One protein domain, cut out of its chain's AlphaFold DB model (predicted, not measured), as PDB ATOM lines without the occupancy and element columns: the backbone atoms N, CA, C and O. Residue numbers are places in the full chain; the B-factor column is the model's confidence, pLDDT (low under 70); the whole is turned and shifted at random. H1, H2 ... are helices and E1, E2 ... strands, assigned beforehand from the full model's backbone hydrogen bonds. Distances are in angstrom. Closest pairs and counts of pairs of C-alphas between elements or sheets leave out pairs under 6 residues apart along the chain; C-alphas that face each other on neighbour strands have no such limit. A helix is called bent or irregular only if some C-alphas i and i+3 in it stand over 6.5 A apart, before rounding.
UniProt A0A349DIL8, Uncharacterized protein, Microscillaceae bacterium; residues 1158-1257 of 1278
ATOM      1  N   LEU A1158      90.936 108.028  53.841       52.09
ATOM      2  CA  LEU A1158      91.396 108.956  54.880       52.09
ATOM      3  C   LEU A1158      90.486 108.912  56.107       52.09
ATOM      4  O   LEU A1158      90.987 108.850  57.222       52.09
ATOM      5  N   GLN A1159      89.163 108.889  55.926       58.31
ATOM      6  CA  GLN A1159      88.214 108.795  57.042       58.31
ATOM      7  C   GLN A1159      88.352 107.471  57.808       58.31
ATOM      8  O   GLN A1159      88.266 107.458  59.033       58.31
ATOM      9  N   LYS A1160      88.602 106.356  57.105       64.50
ATOM     10  CA  LYS A1160      88.761 105.022  57.717       64.50
ATOM     11  C   LYS A1160      90.210 104.695  58.104       64.50
ATOM     12  O   LYS A1160      90.426 103.786  58.908       64.50
ATOM     13  N   ARG A1161      91.201 105.440  57.597       64.06
ATOM     14  CA  ARG A1161      92.630 105.268  57.921       64.06
ATOM     15  C   ARG A1161      92.887 105.305  59.426       64.06
ATOM     16  O   ARG A1161      93.499 104.360  59.906       64.06
ATOM     17  N   PRO A1162      92.400 106.287  60.209       63.34
ATOM     18  CA  PRO A1162      92.640 106.336  61.647       63.34
ATOM     19  C   PRO A1162      92.229 105.088  62.426       63.34
ATOM     20  O   PRO A1162      92.808 104.816  63.481       63.34
ATOM     21  N   ASP A1163      91.247 104.337  61.925       68.50
ATOM     22  CA  ASP A1163      90.816 103.067  62.501       68.50
ATOM     23  C   ASP A1163      91.637 101.897  61.950       68.50
ATOM     24  O   ASP A1163      92.090 101.080  62.740       68.50
ATOM     25  N   GLN A1164      91.938 101.854  60.646       63.62
ATOM     26  CA  GLN A1164      92.829 100.843  60.046       63.62
ATOM     27  C   GLN A1164      94.257 100.894  60.612       63.62
ATOM     28  O   GLN A1164      94.845  99.855  60.905       63.62
ATOM     29  N   ILE A1165      94.799 102.096  60.819       62.12
ATOM     30  CA  ILE A1165      96.100 102.349  61.450       62.12
ATOM     31  C   ILE A1165      96.047 101.886  62.907       62.12
ATOM     32  O   ILE A1165      96.944 101.182  63.362       62.12
ATOM     33  N   ARG A1166      94.974 102.213  63.641       65.31
ATOM     34  CA  ARG A1166      94.777 101.736  65.018       65.31
ATOM     35  C   ARG A1166      94.674 100.216  65.081       65.31
ATOM     36  O   ARG A1166      95.255  99.633  65.983       65.31
ATOM     37  N   ASP A1167      93.995  99.583  64.131       68.12
ATOM     38  CA  ASP A1167      93.843  98.132  64.056       68.12
ATOM     39  C   ASP A1167      95.170  97.437  63.732       68.12
ATOM     40  O   ASP A1167      95.572  96.528  64.454       68.12
ATOM     41  N   ALA A1168      95.891  97.897  62.706       62.44
ATOM     42  CA  ALA A1168      97.204  97.368  62.348       62.44
ATOM     43  C   ALA A1168      98.198  97.527  63.507       62.44
ATOM     44  O   ALA A1168      98.856  96.564  63.897       62.44
ATOM     45  N   LEU A1169      98.254  98.712  64.122       65.19
ATOM     46  CA  LEU A1169      99.149  98.997  65.240       65.19
ATOM     47  C   LEU A1169      98.699  98.379  66.575       65.19
ATOM     48  O   LEU A1169      99.539  98.226  67.453       65.19
ATOM     49  N   ALA A1170      97.433  98.000  66.761       64.31
ATOM     50  CA  ALA A1170      96.988  97.272  67.956       64.31
ATOM     51  C   ALA A1170      97.136  95.749  67.815       64.31
ATOM     52  O   ALA A1170      97.369  95.066  68.809       64.31
ATOM     53  N   LYS A1171      96.993  95.213  66.594       61.91
ATOM     54  CA  LYS A1171      96.956  93.764  66.327       61.91
ATOM     55  C   LYS A1171      98.299  93.198  65.859       61.91
ATOM     56  O   LYS A1171      98.543  92.012  66.054       61.91
ATOM     57  N   ALA A1172      99.185  94.011  65.276       61.00
ATOM     58  CA  ALA A1172     100.507  93.567  64.843       61.00
ATOM     59  C   ALA A1172     101.611  93.926  65.856       61.00
ATOM     60  O   ALA A1172     101.976  95.088  66.041       61.00
ATOM     61  N   TYR A1173     102.239  92.888  66.412       66.19
ATOM     62  CA  TYR A1173     103.634  92.937  66.877       66.19
ATOM     63  C   TYR A1173     104.591  92.389  65.801       66.19
ATOM     64  O   TYR A1173     105.724  92.018  66.077       66.19
ATOM     65  N   ASN A1174     104.136  92.339  64.545       71.44
ATOM     66  CA  ASN A1174     104.962  91.957  63.410       71.44
ATOM     67  C   ASN A1174     105.754  93.189  62.906       71.44
ATOM     68  O   ASN A1174     105.144  94.107  62.341       71.44
ATOM     69  N   PRO A1175     107.093  93.219  63.058       62.59
ATOM     70  CA  PRO A1175     107.911  94.371  62.682       62.59
ATOM     71  C   PRO A1175     107.966  94.609  61.166       62.59
ATOM     72  O   PRO A1175     108.183  95.741  60.738       62.59
ATOM     73  N   PHE A1176     107.720  93.586  60.340       60.91
ATOM     74  CA  PHE A1176     107.644  93.734  58.884       60.91
ATOM     75  C   PHE A1176     106.373  94.474  58.462       60.91
ATOM     76  O   PHE A1176     106.450  95.355  57.610       60.91
ATOM     77  N   ILE A1177     105.225  94.173  59.085       63.03
ATOM     78  CA  ILE A1177     103.964  94.901  58.850       63.03
ATOM     79  C   ILE A1177     104.113  96.354  59.315       63.03
ATOM     80  O   ILE A1177     103.759  97.275  58.581       63.03
ATOM     81  N   PHE A1178     104.707  96.569  60.494       67.69
ATOM     82  CA  PHE A1178     104.967  97.907  61.024       67.69
ATOM     83  C   PHE A1178     105.897  98.734  60.115       67.69
ATOM     84  O   PHE A1178     105.557  99.862  59.754       67.69
ATOM     85  N   LYS A1179     107.032  98.165  59.672       65.25
ATOM     86  CA  LYS A1179     107.952  98.823  58.727       65.25
ATOM     87  C   LYS A1179     107.299  99.068  57.368       65.25
ATOM     88  O   LYS A1179     107.482 100.143  56.807       65.25
ATOM     89  N   ALA A1180     106.538  98.111  56.836       62.56
ATOM     90  CA  ALA A1180     105.831  98.284  55.569       62.56
ATOM     91  C   ALA A1180     104.839  99.455  55.640       62.56
ATOM     92  O   ALA A1180     104.885 100.324  54.774       62.56
ATOM     93  N   TYR A1181     104.028  99.527  56.703       69.00
ATOM     94  CA  TYR A1181     103.097 100.636  56.905       69.00
ATOM     95  C   TYR A1181     103.816 101.985  57.093       69.00
ATOM     96  O   TYR A1181     103.441 102.947  56.431       69.00
ATOM     97  N   LEU A1182     104.870 102.080  57.918       67.19
ATOM     98  CA  LEU A1182     105.597 103.350  58.087       67.19
ATOM     99  C   LEU A1182     106.282 103.830  56.801       67.19
ATOM    100  O   LEU A1182     106.275 105.028  56.528       67.19
ATOM    101  N   LEU A1183     106.860 102.925  56.004       62.06
ATOM    102  CA  LEU A1183     107.465 103.288  54.719       62.06
ATOM    103  C   LEU A1183     106.410 103.689  53.683       62.06
ATOM    104  O   LEU A1183     106.642 104.612  52.906       62.06
ATOM    105  N   GLU A1184     105.246 103.033  53.684       64.75
ATOM    106  CA  GLU A1184     104.127 103.443  52.840       64.75
ATOM    107  C   GLU A1184     103.608 104.825  53.250       64.75
ATOM    108  O   GLU A1184     103.496 105.700  52.395       64.75
ATOM    109  N   ALA A1185     103.361 105.050  54.543       63.00
ATOM    110  CA  ALA A1185     102.889 106.324  55.073       63.00
ATOM    111  C   ALA A1185     103.876 107.463  54.768       63.00
ATOM    112  O   ALA A1185     103.463 108.485  54.228       63.00
ATOM    113  N   TYR A1186     105.177 107.273  55.015       62.44
ATOM    114  CA  TYR A1186     106.200 108.288  54.731       62.44
ATOM    115  C   TYR A1186     106.380 108.585  53.230       62.44
ATOM    116  O   TYR A1186     106.824 109.667  52.857       62.44
ATOM    117  N   SER A1187     106.023 107.657  52.336       57.47
ATOM    118  CA  SER A1187     106.093 107.907  50.886       57.47
ATOM    119  C   SER A1187     105.045 108.917  50.374       57.47
ATOM    120  O   SER A1187     105.143 109.382  49.229       57.47
ATOM    121  N   ARG A1188     104.058 109.266  51.213       65.88
ATOM    122  CA  ARG A1188     102.924 110.147  50.904       65.88
ATOM    123  C   ARG A1188     103.170 111.575  51.384       65.88
ATOM    124  O   ARG A1188     103.777 111.808  52.424       65.88
ATOM    125  N   ASP A1189     102.616 112.529  50.645       54.75
ATOM    126  CA  ASP A1189     102.795 113.965  50.897       54.75
ATOM    127  C   ASP A1189     101.907 114.502  52.044       54.75
ATOM    128  O   ASP A1189     101.944 115.686  52.365       54.75
ATOM    129  N   ASP A1190     101.112 113.636  52.685       70.44
ATOM    130  CA  ASP A1190     100.292 113.928  53.867       70.44
ATOM    131  C   ASP A1190     100.796 113.256  55.160       70.44
ATOM    132  O   ASP A1190     100.114 113.330  56.186       70.44
ATOM    133  N   PHE A1191     102.000 112.663  55.161       75.50
ATOM    134  CA  PHE A1191     102.568 111.985  56.336       75.50
ATOM    135  C   PHE A1191     102.569 112.858  57.600       75.50
ATOM    136  O   PHE A1191     102.237 112.373  58.679       75.50
ATOM    137  N   GLU A1192     102.854 114.158  57.481       75.06
ATOM    138  CA  GLU A1192     102.833 115.105  58.608       75.06
ATOM    139  C   GLU A1192     101.451 115.232  59.276       75.06
ATOM    140  O   GLU A1192     101.369 115.554  60.461       75.06
ATOM    141  N   LYS A1193     100.363 114.926  58.553       77.62
ATOM    142  CA  LYS A1193      98.987 114.906  59.078       77.62
ATOM    143  C   LYS A1193      98.655 113.579  59.769       77.62
ATOM    144  O   LYS A1193      97.929 113.578  60.762       77.62
ATOM    145  N   GLU A1194      99.196 112.453  59.291       76.88
ATOM    146  CA  GLU A1194      99.062 111.145  59.961       76.88
ATOM    147  C   GLU A1194      99.994 111.019  61.189       76.88
ATOM    148  O   GLU A1194      99.653 110.354  62.171       76.88
ATOM    149  N   TRP A1195     101.150 111.690  61.185       84.25
ATOM    150  CA  TRP A1195     102.203 111.532  62.194       84.25
ATOM    151  C   TRP A1195     101.766 111.820  63.649       84.25
ATOM    152  O   TRP A1195     102.113 111.019  64.523       84.25
ATOM    153  N   PRO A1196     100.942 112.843  63.968       85.00
ATOM    154  CA  PRO A1196     100.395 113.036  65.315       85.00
ATOM    155  C   PRO A1196      99.541 111.859  65.807       85.00
ATOM    156  O   PRO A1196      99.590 111.507  66.991       85.00
ATOM    157  N   LEU A1197      98.784 111.210  64.913       81.81
ATOM    158  CA  LEU A1197      98.000 110.021  65.248       81.81
ATOM    159  C   LEU A1197      98.908 108.808  65.474       81.81
ATOM    160  O   LEU A1197      98.719 108.081  66.451       81.81
ATOM    161  N   ILE A1198      99.919 108.618  64.622       81.00
ATOM    162  CA  ILE A1198     100.917 107.554  64.783       81.00
ATOM    163  C   ILE A1198     101.657 107.732  66.121       81.00
ATOM    164  O   ILE A1198     101.700 106.788  66.914       81.00
ATOM    165  N   LYS A1199     102.116 108.953  66.457       85.38
ATOM    166  CA  LYS A1199     102.691 109.259  67.782       85.38
ATOM    167  C   LYS A1199     101.710 108.930  68.917       85.38
ATOM    168  O   LYS A1199     102.110 108.306  69.897       85.38
ATOM    169  N   LYS A1200     100.423 109.289  68.797       86.00
ATOM    170  CA  LYS A1200      99.389 108.988  69.810       86.00
ATOM    171  C   LYS A1200      99.176 107.482  70.019       86.00
ATOM    172  O   LYS A1200      98.996 107.056  71.158       86.00
ATOM    173  N   ILE A1201      99.206 106.679  68.954       82.06
ATOM    174  CA  ILE A1201      99.028 105.222  69.045       82.06
ATOM    175  C   ILE A1201     100.272 104.558  69.644       82.06
ATOM    176  O   ILE A1201     100.133 103.764  70.573       82.06
ATOM    177  N   ILE A1202     101.477 104.921  69.190       83.12
ATOM    178  CA  ILE A1202     102.720 104.354  69.733       83.12
ATOM    179  C   ILE A1202     102.877 104.730  71.214       83.12
ATOM    180  O   ILE A1202     103.111 103.838  72.022       83.12
ATOM    181  N   ARG A1203     102.615 105.984  71.628       86.50
ATOM    182  CA  ARG A1203     102.593 106.369  73.060       86.50
ATOM    183  C   ARG A1203     101.664 105.478  73.893       86.50
ATOM    184  O   ARG A1203     102.000 105.130  75.020       86.50
ATOM    185  N   LYS A1204     100.518 105.071  73.335       86.19
ATOM    186  CA  LYS A1204      99.561 104.180  74.010       86.19
ATOM    187  C   LYS A1204     100.023 102.713  74.061       86.19
ATOM    188  O   LYS A1204      99.554 101.983  74.929       86.19
ATOM    189  N   ARG A1205     100.937 102.286  73.181       84.12
ATOM    190  CA  ARG A1205     101.652 100.999  73.287       84.12
ATOM    191  C   ARG A1205     102.762 101.071  74.337       84.12
ATOM    192  O   ARG A1205     102.743 100.282  75.271       84.12
ATOM    193  N   VAL A1206     103.622 102.093  74.270       86.00
ATOM    194  CA  VAL A1206     104.696 102.366  75.251       86.00
ATOM    195  C   VAL A1206     104.156 102.372  76.686       86.00
ATOM    196  O   VAL A1206     104.680 101.666  77.540       86.00
ATOM    197  N   ALA A1207     103.051 103.082  76.941       88.12
ATOM    198  CA  ALA A1207     102.405 103.135  78.257       88.12
ATOM    199  C   ALA A1207     101.808 101.792  78.742       88.12
ATOM    200  O   ALA A1207     101.442 101.672  79.907       88.12
ATOM    201  N   ASN A1208     101.695 100.789  77.865       85.81
ATOM    202  CA  ASN A1208     101.289  99.422  78.198       85.81
ATOM    203  C   ASN A1208     102.458  98.423  78.181       85.81
ATOM    204  O   ASN A1208     102.241  97.264  78.524       85.81
ATOM    205  N   ALA A1209     103.679  98.832  77.816       86.56
ATOM    206  CA  ALA A1209     104.799  97.915  77.602       86.56
ATOM    207  C   ALA A1209     105.113  97.062  78.844       86.56
ATOM    208  O   ALA A1209     105.353  95.866  78.721       86.56
ATOM    209  N   ASP A1210     105.035  97.626  80.051       88.12
ATOM    210  CA  ASP A1210     105.276  96.869  81.287       88.12
ATOM    211  C   ASP A1210     104.179  95.834  81.612       88.12
ATOM    212  O   ASP A1210     104.479  94.815  82.231       88.12
ATOM    213  N   ASN A1211     102.955  95.992  81.088       88.88
ATOM    214  CA  ASN A1211     101.911  94.953  81.138       88.88
ATOM    215  C   ASN A1211     102.199  93.780  80.175       88.88
ATOM    216  O   ASN A1211     101.577  92.721  80.270       88.88
ATOM    217  N   LEU A1212     103.143  93.958  79.244       86.56
ATOM    218  CA  LEU A1212     103.588  92.961  78.267       86.56
ATOM    219  C   LEU A1212     104.938  92.331  78.649       86.56
ATOM    220  O   LEU A1212     105.515  91.582  77.860       86.56
ATOM    221  N   LYS A1213     105.456  92.630  79.848       89.31
ATOM    222  CA  LYS A1213     106.772  92.196  80.329       89.31
ATOM    223  C   LYS A1213     106.889  90.670  80.339       89.31
ATOM    224  O   LYS A1213     106.284  89.994  81.163       89.31
ATOM    225  N   GLY A1214     107.695  90.139  79.419       86.81
ATOM    226  CA  GLY A1214     107.884  88.693  79.237       86.81
ATOM    227  C   GLY A1214     106.924  88.027  78.242       86.81
ATOM    228  O   GLY A1214     107.108  86.851  77.944       86.81
ATOM    229  N   GLN A1215     105.960  88.753  77.668       90.25
ATOM    230  CA  GLN A1215     105.183  88.262  76.526       90.25
ATOM    231  C   GLN A1215     106.040  88.308  75.253       90.25
ATOM    232  O   GLN A1215     106.748  89.287  74.996       90.25
ATOM    233  N   THR A1216     105.975  87.257  74.436       87.69
ATOM    234  CA  THR A1216     106.757  87.127  73.198       87.69
ATOM    235  C   THR A1216     105.865  86.905  71.987       87.69
ATOM    236  O   THR A1216     105.014  86.017  72.002       87.69
ATOM    237  N   THR A1217     106.123  87.635  70.903       84.06
ATOM    238  CA  THR A1217     105.520  87.377  69.588       84.06
ATOM    239  C   THR A1217     106.492  86.618  68.690       84.06
ATOM    240  O   THR A1217     107.704  86.813  68.781       84.06
ATOM    241  N   ILE A1218     105.976  85.807  67.766       78.94
ATOM    242  CA  ILE A1218     106.745  85.324  66.610       78.94
ATOM    243  C   ILE A1218     106.858  86.480  65.604       78.94
ATOM    244  O   ILE A1218     105.880  87.195  65.374       78.94
ATOM    245  N   VAL A1219     108.039  86.678  65.013       70.88
ATOM    246  CA  VAL A1219     108.285  87.741  64.011       70.88
ATOM    247  C   VAL A1219     108.765  87.209  62.663       70.88
ATOM    248  O   VAL A1219     108.515  87.829  61.635       70.88
ATOM    249  N   ALA A1220     109.419  86.049  62.664       71.25
ATOM    250  CA  ALA A1220     109.829  85.294  61.486       71.25
ATOM    251  C   ALA A1220     109.860  83.800  61.846       71.25
ATOM    252  O   ALA A1220     109.759  83.445  63.025       71.25
ATOM    253  N   LYS A1221     110.022  82.916  60.854       70.75
ATOM    254  CA  LYS A1221     110.182  81.472  61.096       70.75
ATOM    255  C   LYS A1221     111.338  81.258  62.086       70.75
ATOM    256  O   LYS A1221     112.463  81.665  61.817       70.75
ATOM    257  N   ASN A1222     111.030  80.669  63.240       74.06
ATOM    258  CA  ASN A1222     111.953  80.399  64.348       74.06
ATOM    259  C   ASN A1222     112.594  81.643  65.020       74.06
ATOM    260  O   ASN A1222     113.615  81.493  65.687       74.06
ATOM    261  N   LYS A1223     112.011  82.851  64.911       76.81
ATOM    262  CA  LYS A1223     112.407  84.029  65.716       76.81
ATOM    263  C   LYS A1223     111.241  84.590  66.529       76.81
ATOM    264  O   LYS A1223     110.179  84.883  65.970       76.81
ATOM    265  N   THR A1224     111.478  84.835  67.817       81.25
ATOM    266  CA  THR A1224     110.546  85.515  68.731       81.25
ATOM    267  C   THR A1224     111.161  86.779  69.325       81.25
ATOM    268  O   THR A1224     112.342  86.777  69.658       81.25
ATOM    269  N   ILE A1225     110.365  87.835  69.514       82.19
ATOM    270  CA  ILE A1225     110.786  89.076  70.191       82.19
ATOM    271  C   ILE A1225     109.864  89.343  71.385       82.19
ATOM    272  O   ILE A1225     108.649  89.137  71.303       82.19
ATOM    273  N   ARG A1226     110.441  89.822  72.494       86.56
ATOM    274  CA  ARG A1226     109.696  90.336  73.650       86.56
ATOM    275  C   ARG A1226     108.937  91.612  73.296       86.56
ATOM    276  O   ARG A1226     109.528  92.603  72.869       86.56
ATOM    277  N   MET A1227     107.630  91.585  73.518       85.75
ATOM    278  CA  MET A1227     106.710  92.658  73.143       85.75
ATOM    279  C   MET A1227     106.992  93.947  73.927       85.75
ATOM    280  O   MET A1227     106.978  95.026  73.340       85.75
ATOM    281  N   ASP A1228     107.367  93.830  75.206       87.25
ATOM    282  CA  ASP A1228     107.733  94.970  76.054       87.25
ATOM    283  C   ASP A1228     109.015  95.690  75.608       87.25
ATOM    284  O   ASP A1228     109.096  96.914  75.694       87.25
ATOM    285  N   LEU A1229     109.999  94.952  75.081       84.88
ATOM    286  CA  LEU A1229     111.214  95.547  74.515       84.88
ATOM    287  C   LEU A1229     110.921  96.211  73.166       84.88
ATOM    288  O   LEU A1229     111.396  97.313  72.908       84.88
ATOM    289  N   MET A1230     110.094  95.581  72.326       84.31
ATOM    290  CA  MET A1230     109.716  96.138  71.025       84.31
ATOM    291  C   MET A1230     108.974  97.477  71.171       84.31
ATOM    292  O   MET A1230     109.266  98.422  70.440       84.31
ATOM    293  N   ASP A1231     108.068  97.591  72.149       85.44
ATOM    294  CA  ASP A1231     107.380  98.853  72.445       85.44
ATOM    295  C   ASP A1231     108.298  99.904  73.087       85.44
ATOM    296  O   ASP A1231     108.133 101.091  72.815       85.44
ATOM    297  N   LYS A1232     109.304  99.505  73.877       84.69
ATOM    298  CA  LYS A1232     110.287 100.445  74.450       84.69
ATOM    299  C   LYS A1232     111.278 100.979  73.411       84.69
ATOM    300  O   LYS A1232     111.587 102.165  73.442       84.69
ATOM    301  N   GLU A1233     111.684 100.183  72.420       81.94
ATOM    302  CA  GLU A1233     112.435 100.699  71.260       81.94
ATOM    303  C   GLU A1233     111.581 101.641  70.393       81.94
ATOM    304  O   GLU A1233     112.063 102.673  69.926       81.94
ATOM    305  N   LEU A1234     110.282 101.355  70.246       80.31
ATOM    306  CA  LEU A1234     109.342 102.249  69.563       80.31
ATOM    307  C   LEU A1234     109.165 103.611  70.258       80.31
ATOM    308  O   LEU A1234     108.818 104.580  69.580       80.31
ATOM    309  N   ALA A1235     109.429 103.719  71.566       84.06
ATOM    310  CA  ALA A1235     109.413 104.999  72.277       84.06
ATOM    311  C   ALA A1235     110.462 105.977  71.721       84.06
ATOM    312  O   ALA A1235     110.139 107.138  71.474       84.06
ATOM    313  N   LYS A1236     111.673 105.493  71.416       81.62
ATOM    314  CA  LYS A1236     112.800 106.313  70.931       81.62
ATOM    315  C   LYS A1236     112.488 107.015  69.598       81.62
ATOM    316  O   LYS A1236     112.898 108.149  69.373       81.62
ATOM    317  N   VAL A1237     111.663 106.399  68.739       72.94
ATOM    318  CA  VAL A1237     111.164 107.006  67.479       72.94
ATOM    319  C   VAL A1237     110.312 108.261  67.731       72.94
ATOM    320  O   VAL A1237     110.158 109.111  66.854       72.94
ATOM    321  N   LEU A1238     109.700 108.375  68.912       77.94
ATOM    322  CA  LEU A1238     108.773 109.455  69.250       77.94
ATOM    323  C   LEU A1238     109.447 110.692  69.824       77.94
ATOM    324  O   LEU A1238     108.813 111.752  69.830       77.94
ATOM    325  N   GLU A1239     110.667 110.554  70.323       74.69
ATOM    326  CA  GLU A1239     111.415 111.622  70.985       74.69
ATOM    327  C   GLU A1239     112.150 112.486  69.952       74.69
ATOM    328  O   GLU A1239     112.169 113.708  70.075       74.69
ATOM    329  N   GLU A1240     112.613 111.887  68.852       73.62
ATOM    330  CA  GLU A1240     113.169 112.626  67.717       73.62
ATOM    331  C   GLU A1240     112.106 113.203  66.740       73.62
ATOM    332  O   GLU A1240     110.944 112.758  66.674       73.62
ATOM    333  N   PRO A1241     112.501 114.199  65.917       74.19
ATOM    334  CA  PRO A1241     111.864 114.480  64.631       74.19
ATOM    335  C   PRO A1241     111.918 113.238  63.731       74.19
ATOM    336  O   PRO A1241     112.919 112.522  63.728       74.19
ATOM    337  N   PHE A1242     110.871 112.971  62.944       68.31
ATOM    338  CA  PHE A1242     110.845 111.752  62.134       68.31
ATOM    339  C   PHE A1242     111.939 111.768  61.063       68.31
ATOM    340  O   PHE A1242     111.947 112.616  60.173       68.31
ATOM    341  N   LYS A1243     112.820 110.769  61.115       74.62
ATOM    342  CA  LYS A1243     113.818 110.472  60.089       74.62
ATOM    343  C   LYS A1243     113.668 109.006  59.703       74.62
ATOM    344  O   LYS A1243     113.635 108.134  60.570       74.62
ATOM    345  N   VAL A1244     113.646 108.719  58.401       63.81
ATOM    346  CA  VAL A1244     113.560 107.341  57.877       63.81
ATOM    347  C   VAL A1244     114.676 106.454  58.437       63.81
ATOM    348  O   VAL A1244     114.422 105.302  58.781       63.81
ATOM    349  N   LYS A1245     115.890 107.006  58.596       70.75
ATOM    350  CA  LYS A1245     117.063 106.303  59.139       70.75
ATOM    351  C   LYS A1245     116.777 105.653  60.499       70.75
ATOM    352  O   LYS A1245     117.063 104.473  60.666       70.75
ATOM    353  N   ASN A1246     116.115 106.364  61.411       68.38
ATOM    354  CA  ASN A1246     115.807 105.878  62.759       68.38
ATOM    355  C   ASN A1246     114.855 104.661  62.722       68.38
ATOM    356  O   ASN A1246     115.010 103.715  63.493       68.38
ATOM    357  N   VAL A1247     113.905 104.637  61.776       65.12
ATOM    358  CA  VAL A1247     112.995 103.492  61.554       65.12
ATOM    359  C   VAL A1247     113.732 102.288  60.954       65.12
ATOM    360  O   VAL A1247     113.403 101.144  61.274       65.12
ATOM    361  N   TYR A1248     114.738 102.517  60.103       67.81
ATOM    362  CA  TYR A1248     115.606 101.447  59.601       67.81
ATOM    363  C   TYR A1248     116.487 100.862  60.707       67.81
ATOM    364  O   TYR A1248     116.460  99.648  60.888       67.81
ATOM    365  N   GLN A1249     117.155 101.705  61.501       69.81
ATOM    366  CA  GLN A1249     118.040 101.283  62.594       69.81
ATOM    367  C   GLN A1249     117.321 100.401  63.628       69.81
ATOM    368  O   GLN A1249     117.857  99.377  64.041       69.81
ATOM    369  N   ILE A1250     116.082 100.738  64.006       66.06
ATOM    370  CA  ILE A1250     115.291  99.917  64.940       66.06
ATOM    371  C   ILE A1250     114.865  98.584  64.309       66.06
ATOM    372  O   ILE A1250     114.932  97.544  64.961       66.06
ATOM    373  N   TYR A1251     114.498  98.573  63.024       67.44
ATOM    374  CA  TYR A1251     114.215  97.325  62.308       67.44
ATOM    375  C   TYR A1251     115.459  96.432  62.168       67.44
ATOM    376  O   TYR A1251     115.349  95.217  62.313       67.44
ATOM    377  N   GLU A1252     116.631  97.008  61.906       68.62
ATOM    378  CA  GLU A1252     117.909  96.288  61.848       68.62
ATOM    379  C   GLU A1252     118.290  95.742  63.228       68.62
ATOM    380  O   GLU A1252     118.611  94.560  63.344       68.62
ATOM    381  N   GLY A1253     118.108  96.533  64.290       67.75
ATOM    382  CA  GLY A1253     118.204  96.074  65.677       67.75
ATOM    383  C   GLY A1253     117.305  94.868  65.969       67.75
ATOM    384  O   GLY A1253     117.755  93.908  66.585       67.75
ATOM    385  N   TRP A1254     116.065  94.855  65.463       67.12
ATOM    386  CA  TRP A1254     115.148  93.711  65.582       67.12
ATOM    387  C   TRP A1254     115.519  92.508  64.697       67.12
ATOM    388  O   TRP A1254     115.252  91.367  65.077       67.12
ATOM    389  N   GLN A1255     116.128  92.720  63.524       60.50
ATOM    390  CA  GLN A1255     116.617  91.630  62.664       60.50
ATOM    391  C   GLN A1255     117.839  90.935  63.278       60.50
ATOM    392  O   GLN A1255     117.931  89.704  63.222       60.50
ATOM    393  N   ASN A1256     118.731  91.721  63.886       60.03
ATOM    394  CA  ASN A1256     120.037  91.298  64.390       60.03
ATOM    395  C   ASN A1256     119.990  90.627  65.771       60.03
ATOM    396  O   ASN A1256     121.008  90.099  66.217       60.03
ATOM    397  N   ILE A1257     118.817  90.545  66.412       58.44
ATOM    398  CA  ILE A1257     118.605  89.665  67.571       58.44
ATOM    399  C   ILE A1257     118.877  88.214  67.132       58.44
ATOM    400  O   ILE A1257     118.093  87.614  66.383       58.44
TER     401      ILE A1257
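What this domain is: This is residues 1158 to 1257 of the 1278 residues of an uncharacterized protein of Microscillaceae bacterium (UniProt A0A349DIL8). What shape do these atoms make? Five helices, H1, H3, H5, H6 and H2, run roughly along the long axis in a ring that closes loosely between H2 and H1, with the small hairpin of E1 and E2 across one end and short H4 packed on H5. H2, H3, H5 and H6 form an up-and-down bundle, each running against the one before it. What is it built of? The 100 printed residues, mostly helix by class, hold six helices and two antiparallel strands in the order H1 H2 H3 H4 E1 E2 H5 H6. The whole is compact, with a radius of gyration of the C-alphas of 13.2 A and spans of 36 by 26 by 25 A.

How they stand to each other: How do the strands pair? E1, residues 1216 to 1220, and E2, residues 1223 to 1226, form an antiparallel hairpin, with N 1217 and O 1225 within hydrogen-bond range at 3.0 A. What does the hub touch? H5, residues 1227 to 1239, touches H4, residues 1209 to 1212, with residues 1227 to 1232 alone, the closest C-alphas being Ala 1209 and Asp 1228, 4.4 A. H3, residues 1191 to 1206, touches H5 with residues 1199 to 1206 alone, closest C-alphas Val 1206 and Asp 1231, 5.2 A, at a steep tilt of 41 degrees, opposite ways. H6, residues 1244 to 1255, forms a helical hairpin with H5, closest C-alphas Val 1237 and Asn 1246, 6.7 A. What follows outward? H2, residues 1175 to 1186, touches H6, closest C-alphas Pro 1175 and Tyr 1251, 7.0 A. H1, residues 1158 to 1171, touches H3 with H3's residues 1197 to 1202 alone, closest C-alphas Arg 1166 and Ile 1201, 6.8 A. Are the helix backbones complete? Every O i to N i+4 pair is within hydrogen-bond range in H2 and H6, against 8 of 10 in H1, 10 of 12 in H3 and 5 of 9 in H5; H4 is too short for one.

Where its parts are: Where are the anchors? H1 begins at C-alpha 1158 (91.396, 108.956, 54.880), and H6 ends at C-alpha 1255 (116.617, 91.630, 62.664). How long are the helices? H3 measures 21.3 A, H1 19.8 A and H5 19.7 A. H1 and H3 are only just irregular: C-alphas 1159 and 1162 are 6.8 A apart, C-alphas 1193 and 1196 6.7 A.

The domain as a whole: How far does it reach? The two farthest C-alphas, Asp 1189 and Gly 1214, are 38.3 A apart. Is it continuous? The printed part has no cut, and its seven links are tight. Where is confidence low? The mean pLDDT of the printed part is 73.5, and 45 residues are under 70, among them 1158 to 1173, 1175 to 1189 and 1246 to 1257.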